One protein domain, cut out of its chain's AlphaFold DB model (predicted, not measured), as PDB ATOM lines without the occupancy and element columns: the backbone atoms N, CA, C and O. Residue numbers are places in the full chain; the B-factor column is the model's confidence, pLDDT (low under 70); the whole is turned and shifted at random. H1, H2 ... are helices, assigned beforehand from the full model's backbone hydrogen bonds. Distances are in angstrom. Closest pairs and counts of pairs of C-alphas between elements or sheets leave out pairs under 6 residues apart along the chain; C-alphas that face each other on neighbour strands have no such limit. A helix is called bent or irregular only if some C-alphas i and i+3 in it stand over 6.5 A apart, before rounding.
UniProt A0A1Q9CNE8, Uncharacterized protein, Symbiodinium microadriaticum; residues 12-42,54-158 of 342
ATOM      1  N   GLU A  12     -18.162  62.758  -2.448       48.88
ATOM      2  CA  GLU A  12     -17.834  61.374  -2.826       48.88
ATOM      3  C   GLU A  12     -17.949  60.419  -1.629       48.88
ATOM      4  O   GLU A  12     -18.434  59.296  -1.772       48.88
ATOM      5  N   GLN A  13     -17.617  60.898  -0.425       53.38
ATOM      6  CA  GLN A  13     -17.803  60.149   0.823       53.38
ATOM      7  C   GLN A  13     -19.290  59.909   1.127       53.38
ATOM      8  O   GLN A  13     -19.676  58.815   1.542       53.38
ATOM      9  N   LEU A  14     -20.148  60.896   0.843       55.12
ATOM     10  CA  LEU A  14     -21.597  60.766   1.014       55.12
ATOM     11  C   LEU A  14     -22.217  59.741   0.053       55.12
ATOM     12  O   LEU A  14     -23.152  59.038   0.436       55.12
ATOM     13  N   LEU A  15     -21.697  59.617  -1.173       57.03
ATOM     14  CA  LEU A  15     -22.232  58.666  -2.152       57.03
ATOM     15  C   LEU A  15     -21.870  57.214  -1.811       57.03
ATOM     16  O   LEU A  15     -22.699  56.316  -1.964       57.03
ATOM     17  N   VAL A  16     -20.657  56.992  -1.301       58.97
ATOM     18  CA  VAL A  16     -20.190  55.674  -0.840       58.97
ATOM     19  C   VAL A  16     -20.972  55.236   0.400       58.97
ATOM     20  O   VAL A  16     -21.448  54.101   0.452       58.97
ATOM     21  N   GLY A  17     -21.211  56.160   1.339       66.88
ATOM     22  CA  GLY A  17     -22.102  55.932   2.478       66.88
ATOM     23  C   GLY A  17     -23.522  55.561   2.038       66.88
ATOM     24  O   GLY A  17     -24.052  54.542   2.476       66.88
ATOM     25  N   PHE A  18     -24.113  56.310   1.097       64.06
ATOM     26  CA  PHE A  18     -25.445  56.009   0.551       64.06
ATOM     27  C   PHE A  18     -25.513  54.607  -0.082       64.06
ATOM     28  O   PHE A  18     -26.475  53.871   0.137       64.06
ATOM     29  N   GLY A  19     -24.485  54.213  -0.842       69.50
ATOM     30  CA  GLY A  19     -24.424  52.905  -1.504       69.50
ATOM     31  C   GLY A  19     -24.423  51.729  -0.524       69.50
ATOM     32  O   GLY A  19     -25.166  50.766  -0.718       69.50
ATOM     33  N   LEU A  20     -23.650  51.832   0.560       66.62
ATOM     34  CA  LEU A  20     -23.531  50.791   1.591       66.62
ATOM     35  C   LEU A  20     -24.843  50.630   2.381       66.62
ATOM     36  O   LEU A  20     -25.284  49.513   2.661       66.62
ATOM     37  N   VAL A  21     -25.528  51.746   2.646       62.81
ATOM     38  CA  VAL A  21     -26.856  51.779   3.276       62.81
ATOM     39  C   VAL A  21     -27.908  51.090   2.420       62.81
ATOM     40  O   VAL A  21     -28.630  50.226   2.917       62.81
ATOM     41  N   VAL A  22     -27.973  51.424   1.129       65.50
ATOM     42  CA  VAL A  22     -28.939  50.824   0.198       65.50
ATOM     43  C   VAL A  22     -28.703  49.322   0.053       65.50
ATOM     44  O   VAL A  22     -29.669  48.558   0.073       65.50
ATOM     45  N   LEU A  23     -27.441  48.881  -0.023       65.25
ATOM     46  CA  LEU A  23     -27.104  47.459  -0.108       65.25
ATOM     47  C   LEU A  23     -27.553  46.704   1.153       65.25
ATOM     48  O   LEU A  23     -28.224  45.676   1.062       65.25
ATOM     49  N   THR A  24     -27.253  47.256   2.332       63.53
ATOM     50  CA  THR A  24     -27.610  46.661   3.630       63.53
ATOM     51  C   THR A  24     -29.128  46.594   3.812       63.53
ATOM     52  O   THR A  24     -29.663  45.573   4.250       63.53
ATOM     53  N   PHE A  25     -29.846  47.647   3.407       58.97
ATOM     54  CA  PHE A  25     -31.308  47.667   3.428       58.97
ATOM     55  C   PHE A  25     -31.894  46.652   2.446       58.97
ATOM     56  O   PHE A  25     -32.842  45.954   2.793       58.97
ATOM     57  N   HIS A  26     -31.313  46.507   1.252       65.06
ATOM     58  CA  HIS A  26     -31.774  45.542   0.256       65.06
ATOM     59  C   HIS A  26     -31.624  44.099   0.748       65.06
ATOM     60  O   HIS A  26     -32.572  43.319   0.640       65.06
ATOM     61  N   PHE A  27     -30.490  43.751   1.364       60.09
ATOM     62  CA  PHE A  27     -30.321  42.438   1.989       60.09
ATOM     63  C   PHE A  27     -31.319  42.234   3.137       60.09
ATOM     64  O   PHE A  27     -32.024  41.226   3.168       60.09
ATOM     65  N   ARG A  28     -31.472  43.212   4.038       63.91
ATOM     66  CA  ARG A  28     -32.360  43.090   5.205       63.91
ATOM     67  C   ARG A  28     -33.842  42.985   4.830       63.91
ATOM     68  O   ARG A  28     -34.560  42.171   5.412       63.91
ATOM     69  N   TYR A  29     -34.299  43.761   3.847       63.22
ATOM     70  CA  TYR A  29     -35.695  43.742   3.403       63.22
ATOM     71  C   TYR A  29     -36.035  42.429   2.691       63.22
ATOM     72  O   TYR A  29     -37.055  41.813   3.008       63.22
ATOM     73  N   ASN A  30     -35.152  41.941   1.812       60.41
ATOM     74  CA  ASN A  30     -35.345  40.646   1.151       60.41
ATOM     75  C   ASN A  30     -35.360  39.482   2.160       60.41
ATOM     76  O   ASN A  30     -36.215  38.605   2.061       60.41
ATOM     77  N   TYR A  31     -34.507  39.516   3.193       55.22
ATOM     78  CA  TYR A  31     -34.533  38.507   4.260       55.22
ATOM     79  C   TYR A  31     -35.778  38.593   5.159       55.22
ATOM     80  O   TYR A  31     -36.261  37.567   5.640       55.22
ATOM     81  N   SER A  32     -36.332  39.789   5.388       56.56
ATOM     82  CA  SER A  32     -37.571  39.944   6.168       56.56
ATOM     83  C   SER A  32     -38.814  39.431   5.433       56.56
ATOM     84  O   SER A  32     -39.673  38.819   6.066       56.56
ATOM     85  N   GLY A  33     -38.876  39.603   4.106       64.88
ATOM     86  CA  GLY A  33     -39.945  39.048   3.272       64.88
ATOM     87  C   GLY A  33     -39.934  37.522   3.287       64.88
ATOM     88  O   GLY A  33     -40.970  36.907   3.521       64.88
ATOM     89  N   LEU A  34     -38.742  36.924   3.170       51.38
ATOM     90  CA  LEU A  34     -38.543  35.477   3.283       51.38
ATOM     91  C   LEU A  34     -38.994  34.944   4.654       51.38
ATOM     92  O   LEU A  34     -39.671  33.924   4.737       51.38
ATOM     93  N   ARG A  35     -38.671  35.657   5.742       56.38
ATOM     94  CA  ARG A  35     -39.090  35.284   7.106       56.38
ATOM     95  C   ARG A  35     -40.595  35.408   7.330       56.38
ATOM     96  O   ARG A  35     -41.170  34.550   7.990       56.38
ATOM     97  N   CYS A  36     -41.225  36.457   6.802       58.72
ATOM     98  CA  CYS A  36     -42.670  36.654   6.917       58.72
ATOM     99  C   CYS A  36     -43.438  35.598   6.114       58.72
ATOM    100  O   CYS A  36     -44.404  35.031   6.621       58.72
ATOM    101  N   TRP A  37     -42.948  35.267   4.917       67.44
ATOM    102  CA  TRP A  37     -43.503  34.203   4.089       67.44
ATOM    103  C   TRP A  37     -43.338  32.820   4.737       67.44
ATOM    104  O   TRP A  37     -44.321  32.100   4.860       67.44
ATOM    105  N   LEU A  38     -42.153  32.482   5.267       54.06
ATOM    106  CA  LEU A  38     -41.933  31.236   6.021       54.06
ATOM    107  C   LEU A  38     -42.825  31.140   7.272       54.06
ATOM    108  O   LEU A  38     -43.334  30.066   7.587       54.06
ATOM    109  N   ALA A  39     -43.054  32.258   7.967       62.06
ATOM    110  CA  ALA A  39     -43.952  32.311   9.120       62.06
ATOM    111  C   ALA A  39     -45.432  32.148   8.728       62.06
ATOM    112  O   ALA A  39     -46.181  31.503   9.457       62.06
ATOM    113  N   GLN A  40     -45.858  32.691   7.582       60.97
ATOM    114  CA  GLN A  40     -47.216  32.508   7.055       60.97
ATOM    115  C   GLN A  40     -47.436  31.099   6.489       60.97
ATOM    116  O   GLN A  40     -48.491  30.512   6.729       60.97
ATOM    117  N   ALA A  41     -46.434  30.521   5.823       58.53
ATOM    118  CA  ALA A  41     -46.449  29.133   5.365       58.53
ATOM    119  C   ALA A  41     -46.563  28.152   6.546       58.53
ATOM    120  O   ALA A  41     -47.332  27.196   6.487       58.53
ATOM    121  N   ALA A  42     -45.888  28.439   7.665       61.12
ATOM    122  CA  ALA A  42     -46.011  27.663   8.900       61.12
ATOM    123  C   ALA A  42     -47.392  27.787   9.586       61.12
ATOM    124  O   ALA A  42     -47.730  26.950  10.419       61.12
ATOM    125  N   GLU A  54     -46.150  27.141 -10.325       80.62
ATOM    126  CA  GLU A  54     -46.400  28.525 -10.733       80.62
ATOM    127  C   GLU A  54     -45.777  29.516  -9.752       80.62
ATOM    128  O   GLU A  54     -45.212  30.517 -10.189       80.62
ATOM    129  N   SER A  55     -45.803  29.219  -8.447       78.25
ATOM    130  CA  SER A  55     -45.124  30.033  -7.431       78.25
ATOM    131  C   SER A  55     -43.616  30.081  -7.677       78.25
ATOM    132  O   SER A  55     -43.044  31.169  -7.756       78.25
ATOM    133  N   LEU A  56     -42.987  28.919  -7.895       81.19
ATOM    134  CA  LEU A  56     -41.559  28.831  -8.219       81.19
ATOM    135  C   LEU A  56     -41.221  29.589  -9.507       81.19
ATOM    136  O   LEU A  56     -40.244  30.334  -9.558       81.19
ATOM    137  N   ARG A  57     -42.069  29.475 -10.534       84.81
ATOM    138  CA  ARG A  57     -41.861  30.162 -11.814       84.81
ATOM    139  C   ARG A  57     -42.018  31.683 -11.708       84.81
ATOM    140  O   ARG A  57     -41.336  32.424 -12.420       84.81
ATOM    141  N   VAL A  58     -42.923  32.165 -10.856       80.00
ATOM    142  CA  VAL A  58     -43.078  33.599 -10.571       80.00
ATOM    143  C   VAL A  58     -41.883  34.110  -9.775       80.00
ATOM    144  O   VAL A  58     -41.360  35.173 -10.103       80.00
ATOM    145  N   GLU A  59     -41.419  33.356  -8.780       80.69
ATOM    146  CA  GLU A  59     -40.262  33.731  -7.965       80.69
ATOM    147  C   GLU A  59     -38.972  33.785  -8.791       80.69
ATOM    148  O   GLU A  59     -38.240  34.771  -8.703       80.69
ATOM    149  N   GLU A  60     -38.748  32.811  -9.674       86.56
ATOM    150  CA  GLU A  60     -37.611  32.789 -10.600       86.56
ATOM    151  C   GLU A  60     -37.618  34.012 -11.532       86.56
ATOM    152  O   GLU A  60     -36.621  34.734 -11.632       86.56
ATOM    153  N   LYS A  61     -38.767  34.330 -12.145       81.56
ATOM    154  CA  LYS A  61     -38.904  35.528 -12.992       81.56
ATOM    155  C   LYS A  61     -38.717  36.823 -12.208       81.56
ATOM    156  O   LYS A  61     -38.123  37.777 -12.710       81.56
ATOM    157  N   LEU A  62     -39.231  36.886 -10.981       76.12
ATOM    158  CA  LEU A  62     -39.083  38.058 -10.124       76.12
ATOM    159  C   LEU A  62     -37.621  38.238  -9.697       76.12
ATOM    160  O   LEU A  62     -37.131  39.368  -9.663       76.12
ATOM    161  N   HIS A  63     -36.918  37.140  -9.414       78.25
ATOM    162  CA  HIS A  63     -35.487  37.132  -9.133       78.25
ATOM    163  C   HIS A  63     -34.684  37.620 -10.344       78.25
ATOM    164  O   HIS A  63     -33.876  38.537 -10.205       78.25
ATOM    165  N   GLU A  64     -34.981  37.118 -11.545       85.81
ATOM    166  CA  GLU A  64     -34.330  37.554 -12.786       85.81
ATOM    167  C   GLU A  64     -34.512  39.065 -13.031       85.81
ATOM    168  O   GLU A  64     -33.547  39.777 -13.333       85.81
ATOM    169  N   VAL A  65     -35.731  39.587 -12.845       79.94
ATOM    170  CA  VAL A  65     -36.019  41.027 -12.977       79.94
ATOM    171  C   VAL A  65     -35.260  41.840 -11.927       79.94
ATOM    172  O   VAL A  65     -34.686  42.878 -12.262       79.94
ATOM    173  N   ARG A  66     -35.203  41.370 -10.674       79.69
ATOM    174  CA  ARG A  66     -34.441  42.032  -9.601       79.69
ATOM    175  C   ARG A  66     -32.946  42.067  -9.918       79.69
ATOM    176  O   ARG A  66     -32.340  43.130  -9.793       79.69
ATOM    177  N   CYS A  67     -32.372  40.963 -10.395       73.69
ATOM    178  CA  CYS A  67     -30.973  40.899 -10.816       73.69
ATOM    179  C   CYS A  67     -30.690  41.853 -11.981       73.69
ATOM    180  O   CYS A  67     -29.723  42.607 -11.920       73.69
ATOM    181  N   LYS A  68     -31.554  41.903 -13.004       78.12
ATOM    182  CA  LYS A  68     -31.398  42.848 -14.124       78.12
ATOM    183  C   LYS A  68     -31.504  44.306 -13.681       78.12
ATOM    184  O   LYS A  68     -30.699  45.126 -14.115       78.12
ATOM    185  N   MET A  69     -32.452  44.640 -12.800       65.56
ATOM    186  CA  MET A  69     -32.557  45.996 -12.246       65.56
ATOM    187  C   MET A  69     -31.328  46.362 -11.416       65.56
ATOM    188  O   MET A  69     -30.839  47.482 -11.537       65.56
ATOM    189  N   PHE A  70     -30.811  45.431 -10.612       72.44
ATOM    190  CA  PHE A  70     -29.609  45.654  -9.815       72.44
ATOM    191  C   PHE A  70     -28.374  45.843 -10.694       72.44
ATOM    192  O   PHE A  70     -27.632  46.794 -10.482       72.44
ATOM    193  N   ILE A  71     -28.179  44.997 -11.710       71.38
ATOM    194  CA  ILE A  71     -27.059  45.113 -12.649       71.38
ATOM    195  C   ILE A  71     -27.145  46.434 -13.411       71.38
ATOM    196  O   ILE A  71     -26.160  47.160 -13.443       71.38
ATOM    197  N   ASN A  72     -28.309  46.804 -13.953       69.38
ATOM    198  CA  ASN A  72     -28.464  48.079 -14.661       69.38
ATOM    199  C   ASN A  72     -28.241  49.280 -13.735       69.38
ATOM    200  O   ASN A  72     -27.560  50.230 -14.111       69.38
ATOM    201  N   TRP A  73     -28.756  49.227 -12.506       76.50
ATOM    202  CA  TRP A  73     -28.523  50.273 -11.513       76.50
ATOM    203  C   TRP A  73     -27.042  50.377 -11.129       76.50
ATOM    204  O   TRP A  73     -26.493  51.479 -11.085       76.50
ATOM    205  N   ALA A  74     -26.381  49.240 -10.902       66.88
ATOM    206  CA  ALA A  74     -24.958  49.179 -10.599       66.88
ATOM    207  C   ALA A  74     -24.122  49.697 -11.778       66.88
ATOM    208  O   ALA A  74     -23.193  50.470 -11.579       66.88
ATOM    209  N   HIS A  75     -24.496  49.366 -13.009       69.25
ATOM    210  CA  HIS A  75     -23.781  49.806 -14.203       69.25
ATOM    211  C   HIS A  75     -23.957  51.311 -14.478       69.25
ATOM    212  O   HIS A  75     -23.020  51.972 -14.918       69.25
ATOM    213  N   GLU A  76     -25.136  51.879 -14.194       69.50
ATOM    214  CA  GLU A  76     -25.407  53.309 -14.401       69.50
ATOM    215  C   GLU A  76     -24.870  54.216 -13.285       69.50
ATOM    216  O   GLU A  76     -24.570  55.387 -13.529       69.50
ATOM    217  N   ARG A  77     -24.796  53.726 -12.041       63.00
ATOM    218  CA  ARG A  77     -24.506  54.567 -10.861       63.00
ATOM    219  C   ARG A  77     -23.218  54.194 -10.146       63.00
ATOM    220  O   ARG A  77     -22.595  55.063  -9.537       63.00
ATOM    221  N   PHE A  78     -22.810  52.934 -10.217       63.66
ATOM    222  CA  PHE A  78     -21.612  52.436  -9.557       63.66
ATOM    223  C   PHE A  78     -20.442  52.503 -10.535       63.66
ATOM    224  O   PHE A  78     -20.027  51.522 -11.146       63.66
ATOM    225  N   SER A  79     -19.893  53.709 -10.706       76.44
ATOM    226  CA  SER A  79     -18.609  53.823 -11.397       76.44
ATOM    227  C   SER A  79     -17.545  53.047 -10.615       76.44
ATOM    228  O   SER A  79     -17.603  52.978  -9.383       76.44
ATOM    229  N   LEU A  80     -16.544  52.514 -11.324       69.94
ATOM    230  CA  LEU A  80     -15.402  51.812 -10.728       69.94
ATOM    231  C   LEU A  80     -14.831  52.578  -9.522       69.94
ATOM    232  O   LEU A  80     -14.510  51.966  -8.515       69.94
ATOM    233  N   ARG A  81     -14.822  53.918  -9.573       70.44
ATOM    234  CA  ARG A  81     -14.343  54.795  -8.492       70.44
ATOM    235  C   ARG A  81     -15.129  54.656  -7.186       70.44
ATOM    236  O   ARG A  81     -14.519  54.660  -6.124       70.44
ATOM    237  N   HIS A  82     -16.452  54.511  -7.246       73.50
ATOM    238  CA  HIS A  82     -17.272  54.318  -6.044       73.50
ATOM    239  C   HIS A  82     -17.039  52.944  -5.428       73.50
ATOM    240  O   HIS A  82     -16.987  52.825  -4.209       73.50
ATOM    241  N   PHE A  83     -16.833  51.924  -6.265       71.25
ATOM    242  CA  PHE A  83     -16.430  50.603  -5.797       71.25
ATOM    243  C   PHE A  83     -15.044  50.640  -5.149       71.25
ATOM    244  O   PHE A  83     -14.878  50.128  -4.047       71.25
ATOM    245  N   THR A  84     -14.069  51.318  -5.763       67.19
ATOM    246  CA  THR A  84     -12.727  51.464  -5.183       67.19
ATOM    247  C   THR A  84     -12.759  52.224  -3.858       67.19
ATOM    248  O   THR A  84     -12.100  51.804  -2.915       67.19
ATOM    249  N   LEU A  85     -13.554  53.295  -3.746       71.88
ATOM    250  CA  LEU A  85     -13.727  54.035  -2.490       71.88
ATOM    251  C   LEU A  85     -14.413  53.194  -1.407       71.88
ATOM    252  O   LEU A  85     -13.981  53.220  -0.260       71.88
ATOM    253  N   LEU A  86     -15.448  52.429  -1.762       76.62
ATOM    254  CA  LEU A  86     -16.117  51.513  -0.838       76.62
ATOM    255  C   LEU A  86     -15.137  50.466  -0.299       76.62
ATOM    256  O   LEU A  86     -15.057  50.262   0.907       76.62
ATOM    257  N   VAL A  87     -14.365  49.836  -1.190       72.56
ATOM    258  CA  VAL A  87     -13.349  48.848  -0.814       72.56
ATOM    259  C   VAL A  87     -12.255  49.496   0.034       72.56
ATOM    260  O   VAL A  87     -11.873  48.916   1.039       72.56
ATOM    261  N   ALA A  88     -11.797  50.705  -0.298       74.31
ATOM    262  CA  ALA A  88     -10.797  51.417   0.496       74.31
ATOM    263  C   ALA A  88     -11.298  51.717   1.919       74.31
ATOM    264  O   ALA A  88     -10.581  51.452   2.876       74.31
ATOM    265  N   VAL A  89     -12.540  52.191   2.071       76.31
ATOM    266  CA  VAL A  89     -13.154  52.438   3.388       76.31
ATOM    267  C   VAL A  89     -13.337  51.134   4.168       76.31
ATOM    268  O   VAL A  89     -13.083  51.096   5.370       76.31
ATOM    269  N   LEU A  90     -13.752  50.054   3.502       74.44
ATOM    270  CA  LEU A  90     -13.890  48.741   4.134       74.44
ATOM    271  C   LEU A  90     -12.541  48.170   4.578       74.44
ATOM    272  O   LEU A  90     -12.455  47.626   5.672       74.44
ATOM    273  N   VAL A  91     -11.492  48.315   3.771       80.44
ATOM    274  CA  VAL A  91     -10.134  47.881   4.129       80.44
ATOM    275  C   VAL A  91      -9.591  48.716   5.285       80.44
ATOM    276  O   VAL A  91      -9.073  48.143   6.234       80.44
ATOM    277  N   ASP A  92      -9.751  50.040   5.253       80.94
ATOM    278  CA  ASP A  92      -9.275  50.934   6.316       80.94
ATOM    279  C   ASP A  92      -9.978  50.651   7.653       80.94
ATOM    280  O   ASP A  92      -9.337  50.501   8.693       80.94
ATOM    281  N   THR A  93     -11.299  50.447   7.622       74.44
ATOM    282  CA  THR A  93     -12.060  50.031   8.811       74.44
ATOM    283  C   THR A  93     -11.655  48.645   9.306       74.44
ATOM    284  O   THR A  93     -11.542  48.455  10.516       74.44
ATOM    285  N   PHE A  94     -11.372  47.690   8.413       74.94
ATOM    286  CA  PHE A  94     -10.851  46.379   8.814       74.94
ATOM    287  C   PHE A  94      -9.471  46.479   9.466       74.94
ATOM    288  O   PHE A  94      -9.249  45.862  10.504       74.94
ATOM    289  N   MET A  95      -8.564  47.277   8.900       81.69
ATOM    290  CA  MET A  95      -7.218  47.482   9.446       81.69
ATOM    291  C   MET A  95      -7.266  48.181  10.806       81.69
ATOM    292  O   MET A  95      -6.547  47.793  11.724       81.69
ATOM    293  N   MET A  96      -8.155  49.162  10.977       84.00
ATOM    294  CA  MET A  96      -8.382  49.808  12.272       84.00
ATOM    295  C   MET A  96      -8.918  48.813  13.311       84.00
ATOM    296  O   MET A  96      -8.472  48.820  14.459       84.00
ATOM    297  N   LEU A  97      -9.866  47.955  12.928       76.00
ATOM    298  CA  LEU A  97     -10.403  46.927  13.820       76.00
ATOM    299  C   LEU A  97      -9.346  45.884  14.195       76.00
ATOM    300  O   LEU A  97      -9.319  45.454  15.348       76.00
ATOM    301  N   ASP A  98      -8.464  45.517  13.266       78.94
ATOM    302  CA  ASP A  98      -7.363  44.594  13.534       78.94
ATOM    303  C   ASP A  98      -6.313  45.213  14.472       78.94
ATOM    304  O   ASP A  98      -5.909  44.570  15.438       78.94
ATOM    305  N   ASP A  99      -5.947  46.492  14.297       85.75
ATOM    306  CA  ASP A  99      -5.059  47.198  15.242       85.75
ATOM    307  C   ASP A  99      -5.679  47.272  16.646       85.75
ATOM    308  O   ASP A  99      -5.015  47.006  17.651       85.75
ATOM    309  N   ILE A 100      -6.981  47.564  16.736       78.69
ATOM    310  CA  ILE A 100      -7.704  47.569  18.014       78.69
ATOM    311  C   ILE A 100      -7.708  46.170  18.638       78.69
ATOM    312  O   ILE A 100      -7.439  46.038  19.835       78.69
ATOM    313  N   SER A 101      -7.979  45.132  17.848       82.44
ATOM    314  CA  SER A 101      -7.965  43.738  18.298       82.44
ATOM    315  C   SER A 101      -6.585  43.348  18.837       82.44
ATOM    316  O   SER A 101      -6.472  42.891  19.976       82.44
ATOM    317  N   ASN A 102      -5.524  43.643  18.083       84.62
ATOM    318  CA  ASN A 102      -4.144  43.363  18.472       84.62
ATOM    319  C   ASN A 102      -3.755  44.103  19.758       84.62
ATOM    320  O   ASN A 102      -3.191  43.491  20.668       84.62
ATOM    321  N   ARG A 103      -4.128  45.384  19.894       87.44
ATOM    322  CA  ARG A 103      -3.907  46.163  21.126       87.44
ATOM    323  C   ARG A 103      -4.614  45.542  22.326       87.44
ATOM    324  O   ARG A 103      -4.006  45.418  23.393       87.44
ATOM    325  N   ILE A 104      -5.866  45.115  22.154       81.25
ATOM    326  CA  ILE A 104      -6.632  44.424  23.197       81.25
ATOM    327  C   ILE A 104      -5.939  43.116  23.591       81.25
ATOM    328  O   ILE A 104      -5.774  42.864  24.786       81.25
ATOM    329  N   SER A 105      -5.469  42.319  22.629       83.50
ATOM    330  CA  SER A 105      -4.744  41.075  22.905       83.50
ATOM    331  C   SER A 105      -3.422  41.315  23.641       83.50
ATOM    332  O   SER A 105      -3.133  40.614  24.612       83.50
ATOM    333  N   THR A 106      -2.641  42.341  23.271       88.38
ATOM    334  CA  THR A 106      -1.421  42.702  24.021       88.38
ATOM    335  C   THR A 106      -1.718  43.155  25.446       88.38
ATOM    336  O   THR A 106      -1.003  42.763  26.370       88.38
ATOM    337  N   LEU A 107      -2.787  43.931  25.652       82.88
ATOM    338  CA  LEU A 107      -3.211  44.344  26.991       82.88
ATOM    339  C   LEU A 107      -3.659  43.144  27.831       82.88
ATOM    340  O   LEU A 107      -3.286  43.048  28.998       82.88
ATOM    341  N   GLN A 108      -4.390  42.197  27.238       79.50
ATOM    342  CA  GLN A 108      -4.792  40.958  27.910       79.50
ATOM    343  C   GLN A 108      -3.585  40.096  28.295       79.50
ATOM    344  O   GLN A 108      -3.532  39.593  29.417       79.50
ATOM    345  N   TYR A 109      -2.591  39.964  27.414       81.75
ATOM    346  CA  TYR A 109      -1.373  39.208  27.707       81.75
ATOM    347  C   TYR A 109      -0.545  39.859  28.827       81.75
ATOM    348  O   TYR A 109      -0.080  39.175  29.741       81.75
ATOM    349  N   ALA A 110      -0.418  41.190  28.814       83.38
ATOM    350  CA  ALA A 110       0.230  41.936  29.892       83.38
ATOM    351  C   ALA A 110      -0.508  41.760  31.231       83.38
ATOM    352  O   ALA A 110       0.129  41.517  32.259       83.38
ATOM    353  N   HIS A 111      -1.844  41.807  31.216       77.00
ATOM    354  CA  HIS A 111      -2.667  41.556  32.398       77.00
ATOM    355  C   HIS A 111      -2.541  40.121  32.914       77.00
ATOM    356  O   HIS A 111      -2.441  39.945  34.126       77.00
ATOM    357  N   MET A 112      -2.491  39.106  32.043       78.50
ATOM    358  CA  MET A 112      -2.259  37.727  32.485       78.50
ATOM    359  C   MET A 112      -0.888  37.560  33.138       78.50
ATOM    360  O   MET A 112      -0.812  36.960  34.204       78.50
ATOM    361  N   ASN A 113       0.179  38.119  32.562       79.88
ATOM    362  CA  ASN A 113       1.523  38.022  33.145       79.88
ATOM    363  C   ASN A 113       1.632  38.732  34.505       79.88
ATOM    364  O   ASN A 113       2.373  38.285  35.382       79.88
ATOM    365  N   LEU A 114       0.883  39.824  34.700       76.81
ATOM    366  CA  LEU A 114       0.766  40.494  35.998       76.81
ATOM    367  C   LEU A 114      -0.078  39.672  36.986       76.81
ATOM    368  O   LEU A 114       0.335  39.497  38.129       76.81
ATOM    369  N   ALA A 115      -1.203  39.108  36.540       65.94
ATOM    370  CA  ALA A 115      -2.085  38.278  37.362       65.94
ATOM    371  C   ALA A 115      -1.430  36.951  37.783       65.94
ATOM    372  O   ALA A 115      -1.659  36.476  38.890       65.94
ATOM    373  N   GLN A 116      -0.554  36.377  36.954       71.38
ATOM    374  CA  GLN A 116       0.190  35.157  37.280       71.38
ATOM    375  C   GLN A 116       1.205  35.371  38.418       71.38
ATOM    376  O   GLN A 116       1.626  34.406  39.054       71.38
ATOM    377  N   ARG A 117       1.577  36.628  38.705       68.12
ATOM    378  CA  ARG A 117       2.403  37.002  39.867       68.12
ATOM    379  C   ARG A 117       1.591  37.331  41.118       68.12
ATOM    380  O   ARG A 117       2.166  37.342  42.203       68.12
ATOM    381  N   SER A 118       0.291  37.576  40.993       58.56
ATOM    382  CA  SER A 118      -0.614  37.804  42.119       58.56
ATOM    383  C   SER A 118      -1.615  36.656  42.194       58.56
ATOM    384  O   SER A 118      -2.737  36.755  41.692       58.56
ATOM    385  N   SER A 119      -1.211  35.536  42.796       56.84
ATOM    386  CA  SER A 119      -2.189  34.534  43.213       56.84
ATOM    387  C   SER A 119      -3.190  35.226  44.133       56.84
ATOM    388  O   SER A 119      -2.780  35.832  45.118       56.84
ATOM    389  N   GLU A 120      -4.474  35.115  43.806       55.88
ATOM    390  CA  GLU A 120      -5.601  35.594  44.615       55.88
ATOM    391  C   GLU A 120      -5.902  37.093  44.478       55.88
ATOM    392  O   GLU A 120      -5.594  37.912  45.333       55.88
ATOM    393  N   THR A 121      -6.572  37.471  43.389       58.69
ATOM    394  CA  THR A 121      -7.804  38.284  43.446       58.69
ATOM    395  C   THR A 121      -8.375  38.456  42.040       58.69
ATOM    396  O   THR A 121      -7.732  38.950  41.116       58.69
ATOM    397  N   PHE A 122      -9.616  38.008  41.867       62.59
ATOM    398  CA  PHE A 122     -10.389  38.166  40.641       62.59
ATOM    399  C   PHE A 122     -10.603  39.665  40.373       62.59
ATOM    400  O   PHE A 122     -11.294  40.345  41.132       62.59
ATOM    401  N   THR A 123      -9.955  40.210  39.341       70.88
ATOM    402  CA  THR A 123      -9.899  41.660  39.122       70.88
ATOM    403  C   THR A 123     -11.150  42.154  38.376       70.88
ATOM    404  O   THR A 123     -11.429  41.690  37.268       70.88
ATOM    405  N   PRO A 124     -11.895  43.139  38.919       78.06
ATOM    406  CA  PRO A 124     -13.150  43.649  38.343       78.06
ATOM    407  C   PRO A 124     -12.998  44.243  36.931       78.06
ATOM    408  O   PRO A 124     -13.976  44.379  36.198       78.06
ATOM    409  N   VAL A 125     -11.764  44.542  36.519       74.44
ATOM    410  CA  VAL A 125     -11.416  45.051  35.187       74.44
ATOM    411  C   VAL A 125     -11.814  44.069  34.075       74.44
ATOM    412  O   VAL A 125     -12.346  44.503  33.055       74.44
ATOM    413  N   CYS A 126     -11.663  42.754  34.278       76.69
ATOM    414  CA  CYS A 126     -12.053  41.758  33.270       76.69
ATOM    415  C   CYS A 126     -13.571  41.721  33.029       76.69
ATOM    416  O   CYS A 126     -14.010  41.624  31.883       76.69
ATOM    417  N   LEU A 127     -14.382  41.853  34.086       80.12
ATOM    418  CA  LEU A 127     -15.845  41.909  33.961       80.12
ATOM    419  C   LEU A 127     -16.303  43.189  33.257       80.12
ATOM    420  O   LEU A 127     -17.228  43.165  32.441       80.12
ATOM    421  N   LEU A 128     -15.636  44.308  33.535       80.50
ATOM    422  CA  LEU A 128     -15.937  45.586  32.896       80.50
ATOM    423  C   LEU A 128     -15.575  45.556  31.400       80.50
ATOM    424  O   LEU A 128     -16.329  46.046  30.564       80.50
ATOM    425  N   GLN A 129     -14.483  44.879  31.039       81.12
ATOM    426  CA  GLN A 129     -14.091  44.700  29.643       81.12
ATOM    427  C   GLN A 129     -15.037  43.761  28.878       81.12
ATOM    428  O   GLN A 129     -15.449  44.091  27.765       81.12
ATOM    429  N   GLN A 130     -15.424  42.622  29.461       82.94
ATOM    430  CA  GLN A 130     -16.377  41.703  28.825       82.94
ATOM    431  C   GLN A 130     -17.764  42.333  28.666       82.94
ATOM    432  O   GLN A 130     -18.389  42.188  27.614       82.94
ATOM    433  N   SER A 131     -18.233  43.076  29.672       84.06
ATOM    434  CA  SER A 131     -19.511  43.787  29.570       84.06
ATOM    435  C   SER A 131     -19.469  44.901  28.525       84.06
ATOM    436  O   SER A 131     -20.431  45.046  27.775       84.06
ATOM    437  N   PHE A 132     -18.353  45.625  28.389       84.31
ATOM    438  CA  PHE A 132     -18.189  46.613  27.323       84.31
ATOM    439  C   PHE A 132     -18.183  45.970  25.929       84.31
ATOM    440  O   PHE A 132     -18.879  46.450  25.038       84.31
ATOM    441  N   GLN A 133     -17.460  44.861  25.735       78.94
ATOM    442  CA  GLN A 133     -17.455  44.136  24.458       78.94
ATOM    443  C   GLN A 133     -18.848  43.598  24.098       78.94
ATOM    444  O   GLN A 133     -19.278  43.731  22.952       78.94
ATOM    445  N   ALA A 134     -19.588  43.065  25.074       82.00
ATOM    446  CA  ALA A 134     -20.968  42.629  24.875       82.00
ATOM    447  C   ALA A 134     -21.903  43.809  24.551       82.00
ATOM    448  O   ALA A 134     -22.698  43.731  23.614       82.00
ATOM    449  N   ALA A 135     -21.779  44.925  25.272       80.81
ATOM    450  CA  ALA A 135     -22.584  46.123  25.049       80.81
ATOM    451  C   ALA A 135     -22.299  46.767  23.684       80.81
ATOM    452  O   ALA A 135     -23.233  47.178  23.000       80.81
ATOM    453  N   ALA A 136     -21.037  46.815  23.255       76.62
ATOM    454  CA  ALA A 136     -20.653  47.323  21.943       76.62
ATOM    455  C   ALA A 136     -21.135  46.393  20.818       76.62
ATOM    456  O   ALA A 136     -21.742  46.863  19.858       76.62
ATOM    457  N   GLY A 137     -20.943  45.077  20.959       78.88
ATOM    458  CA  GLY A 137     -21.391  44.095  19.966       78.88
ATOM    459  C   GLY A 137     -22.909  44.089  19.768       78.88
ATOM    460  O   GLY A 137     -23.384  43.954  18.642       78.88
ATOM    461  N   ILE A 138     -23.673  44.293  20.845       82.50
ATOM    462  CA  ILE A 138     -25.136  44.354  20.782       82.50
ATOM    463  C   ILE A 138     -25.614  45.746  20.360       82.50
ATOM    464  O   ILE A 138     -26.491  45.841  19.510       82.50
ATOM    465  N   GLY A 139     -25.066  46.823  20.927       76.19
ATOM    466  CA  GLY A 139     -25.584  48.188  20.777       76.19
ATOM    467  C   GLY A 139     -25.234  48.868  19.455       76.19
ATOM    468  O   GLY A 139     -26.052  49.611  18.909       76.19
ATOM    469  N   LEU A 140     -24.048  48.601  18.905       76.44
ATOM    470  CA  LEU A 140     -23.551  49.284  17.708       76.44
ATOM    471  C   LEU A 140     -24.428  49.025  16.462       76.44
ATOM    472  O   LEU A 140     -24.757  49.995  15.776       76.44
ATOM    473  N   PRO A 141     -24.942  47.802  16.210       75.25
ATOM    474  CA  PRO A 141     -25.937  47.564  15.163       75.25
ATOM    475  C   PRO A 141     -27.223  48.392  15.305       75.25
ATOM    476  O   PRO A 141     -27.768  48.834  14.295       75.25
ATOM    477  N   PHE A 142     -27.717  48.627  16.529       75.69
ATOM    478  CA  PHE A 142     -28.940  49.414  16.746       75.69
ATOM    479  C   PHE A 142     -28.714  50.906  16.516       75.69
ATOM    480  O   PHE A 142     -29.564  51.560  15.916       75.69
ATOM    481  N   ILE A 143     -27.570  51.438  16.956       73.31
ATOM    482  CA  ILE A 143     -27.218  52.847  16.737       73.31
ATOM    483  C   ILE A 143     -27.028  53.109  15.241       73.31
ATOM    484  O   ILE A 143     -27.578  54.078  14.718       73.31
ATOM    485  N   VAL A 144     -26.321  52.217  14.538       76.44
ATOM    486  CA  VAL A 144     -26.160  52.313  13.081       76.44
ATOM    487  C   VAL A 144     -27.521  52.259  12.384       76.44
ATOM    488  O   VAL A 144     -27.771  53.096  11.521       76.44
ATOM    489  N   ASP A 145     -28.425  51.356  12.783       76.88
ATOM    490  CA  ASP A 145     -29.780  51.261  12.210       76.88
ATOM    491  C   ASP A 145     -30.612  52.533  12.452       76.88
ATOM    492  O   ASP A 145     -31.294  53.004  11.540       76.88
ATOM    493  N   ALA A 146     -30.539  53.115  13.653       72.38
ATOM    494  CA  ALA A 146     -31.269  54.331  14.010       72.38
ATOM    495  C   ALA A 146     -30.785  55.547  13.204       72.38
ATOM    496  O   ALA A 146     -31.592  56.226  12.567       72.38
ATOM    497  N   VAL A 147     -29.466  55.766  13.151       71.19
ATOM    498  CA  VAL A 147     -28.866  56.854  12.363       71.19
ATOM    499  C   VAL A 147     -29.181  56.682  10.873       71.19
ATOM    500  O   VAL A 147     -29.490  57.661  10.192       71.19
ATOM    501  N   LEU A 148     -29.184  55.441  10.370       72.94
ATOM    502  CA  LEU A 148     -29.590  55.140   8.994       72.94
ATOM    503  C   LEU A 148     -31.023  55.563   8.709       72.94
ATOM    504  O   LEU A 148     -31.282  56.207   7.692       72.94
ATOM    505  N   ARG A 149     -31.960  55.169   9.576       74.88
ATOM    506  CA  ARG A 149     -33.382  55.469   9.385       74.88
ATOM    507  C   ARG A 149     -33.633  56.964   9.364       74.88
ATOM    508  O   ARG A 149     -34.335  57.432   8.469       74.88
ATOM    509  N   ASP A 150     -33.041  57.698  10.299       71.38
ATOM    510  CA  ASP A 150     -33.208  59.148  10.381       71.38
ATOM    511  C   ASP A 150     -32.629  59.838   9.148       71.38
ATOM    512  O   ASP A 150     -33.274  60.695   8.539       71.38
ATOM    513  N   TRP A 151     -31.451  59.406   8.703       69.88
ATOM    514  CA  TRP A 151     -30.840  59.954   7.501       69.88
ATOM    515  C   TRP A 151     -31.653  59.654   6.233       69.88
ATOM    516  O   TRP A 151     -31.863  60.542   5.401       69.88
ATOM    517  N   ILE A 152     -32.195  58.440   6.112       64.31
ATOM    518  CA  ILE A 152     -33.107  58.064   5.027       64.31
ATOM    519  C   ILE A 152     -34.354  58.960   5.050       64.31
ATOM    520  O   ILE A 152     -34.716  59.535   4.019       64.31
ATOM    521  N   ALA A 153     -34.977  59.144   6.215       67.50
ATOM    522  CA  ALA A 153     -36.156  59.995   6.362       67.50
ATOM    523  C   ALA A 153     -35.880  61.454   5.954       67.50
ATOM    524  O   ALA A 153     -36.729  62.093   5.324       67.50
ATOM    525  N   VAL A 154     -34.685  61.970   6.251       64.38
ATOM    526  CA  VAL A 154     -34.246  63.305   5.818       64.38
ATOM    527  C   VAL A 154     -34.006  63.353   4.305       64.38
ATOM    528  O   VAL A 154     -34.444  64.300   3.651       64.38
ATOM    529  N   SER A 155     -33.387  62.325   3.719       53.22
ATOM    530  CA  SER A 155     -33.093  62.285   2.279       53.22
ATOM    531  C   SER A 155     -34.360  62.291   1.407       53.22
ATOM    532  O   SER A 155     -34.420  63.006   0.402       53.22
ATOM    533  N   PHE A 156     -35.424  61.609   1.848       55.50
ATOM    534  CA  PHE A 156     -36.729  61.608   1.175       55.50
ATOM    535  C   PHE A 156     -37.539  62.900   1.367       55.50
ATOM    536  O   PHE A 156     -38.502  63.128   0.635       55.50
ATOM    537  N   ARG A 157     -37.155  63.776   2.305       50.84
ATOM    538  CA  ARG A 157     -37.758  65.113   2.457       50.84
ATOM    539  C   ARG A 157     -37.159  66.159   1.519       50.84
ATOM    540  O   ARG A 157     -37.691  67.270   1.451       50.84
ATOM    541  N   SER A 158     -36.091  65.836   0.786       39.22
ATOM    542  CA  SER A 158     -35.590  66.738  -0.249       39.22
ATOM    543  C   SER A 158     -36.643  66.857  -1.360       39.22
ATOM    544  O   SER A 158     -36.977  65.897  -2.052       39.22
TER     545      SER A 158
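AT A GLANCE: This is residues 12 to 42 and 54 to 158 of the 342 residues of an uncharacterized protein of Symbiodinium microadriaticum (UniProt A0A1Q9CNE8). Look for an open frame of long helices: H3 and the bent H4 make a long, narrow V, joined at its closed end by residues 116 to 123, and H1 crosses near the open end, where its residues 12 to 20 touch H3 and it comes close to H4b. H2 runs back alongside H1 but apart from it, and a tight link turns the chain from H2 into H3. The printed part has 136 residues with four named helices in the order H1, H2, H3, H4 and no named strand, and its class is all helix. The whole is extended, with a radius of gyration of the C-alphas of 22.4 A, and it is elongated, spanning 69 by 45 by 30 A.

HOW THE PARTS SIT: Begin with H1, residues 12 to 41, and look at its residues 12 to 20, which alone touch residues 82 to 86 of H3, a helix of residues 80 to 115. The closest C-alphas of the two are those of Val 16 and Leu 86, 5.8 A apart, and their lines are about perpendicular at 80 degrees. Next comes H2, residues 54 to 77, which touches no helix and is apart from H1. H4, residues 124 to 155, was assigned as one helix by its hydrogen bonds, but it is bent: C-alphas 138 and 141 are 6.5 A apart. Its arms H4a, residues 124 to 138, and H4b, residues 141 to 155, stand at a steep tilt of 37 degrees, only just past shallow. H1 and H4b are close but not clearly touching, the closest C-alphas being those of Val 21 and Leu 148 at 7.2 A. They run opposite ways at a steep tilt of 69.7 degrees, only just short of about perpendicular. H3 is apart from both H4a and H4b. In H1, H2, H3, H4a and H4b, every O i to N i+4 pair is within hydrogen-bond range.

IN THESE COORDINATES: Find C-alpha 12 at (-17.834, 61.374, -2.826); from there H1 runs 43.9 A to C-alpha 41. Pick up H2 at C-alpha 54 and follow it for 34.0 A to C-alpha 77. H3, the longest helix with 36 residues, runs 51.7 A from C-alpha 80 at (-15.402, 51.812, -10.728) to C-alpha 115. H4a covers 21.3 A, and H4b covers 20.8 A, ending with C-alpha 155 at (-33.093, 62.285, 2.279).

THE WHOLE: The two C-alphas farthest apart are those of Glu 54 and Arg 117, at 70.8 A. Residues 43 to 53 are not printed, and C-alphas 42 and 54 are 19.7 A apart across this cut. Of the links that are printed whole, H2 to H3 is tight and H3 to H4 is short. The mean pLDDT of the printed part is 71.4; look for values under 70 at, among others, residues 12 to 42, 117 to 122 and 151 to 158.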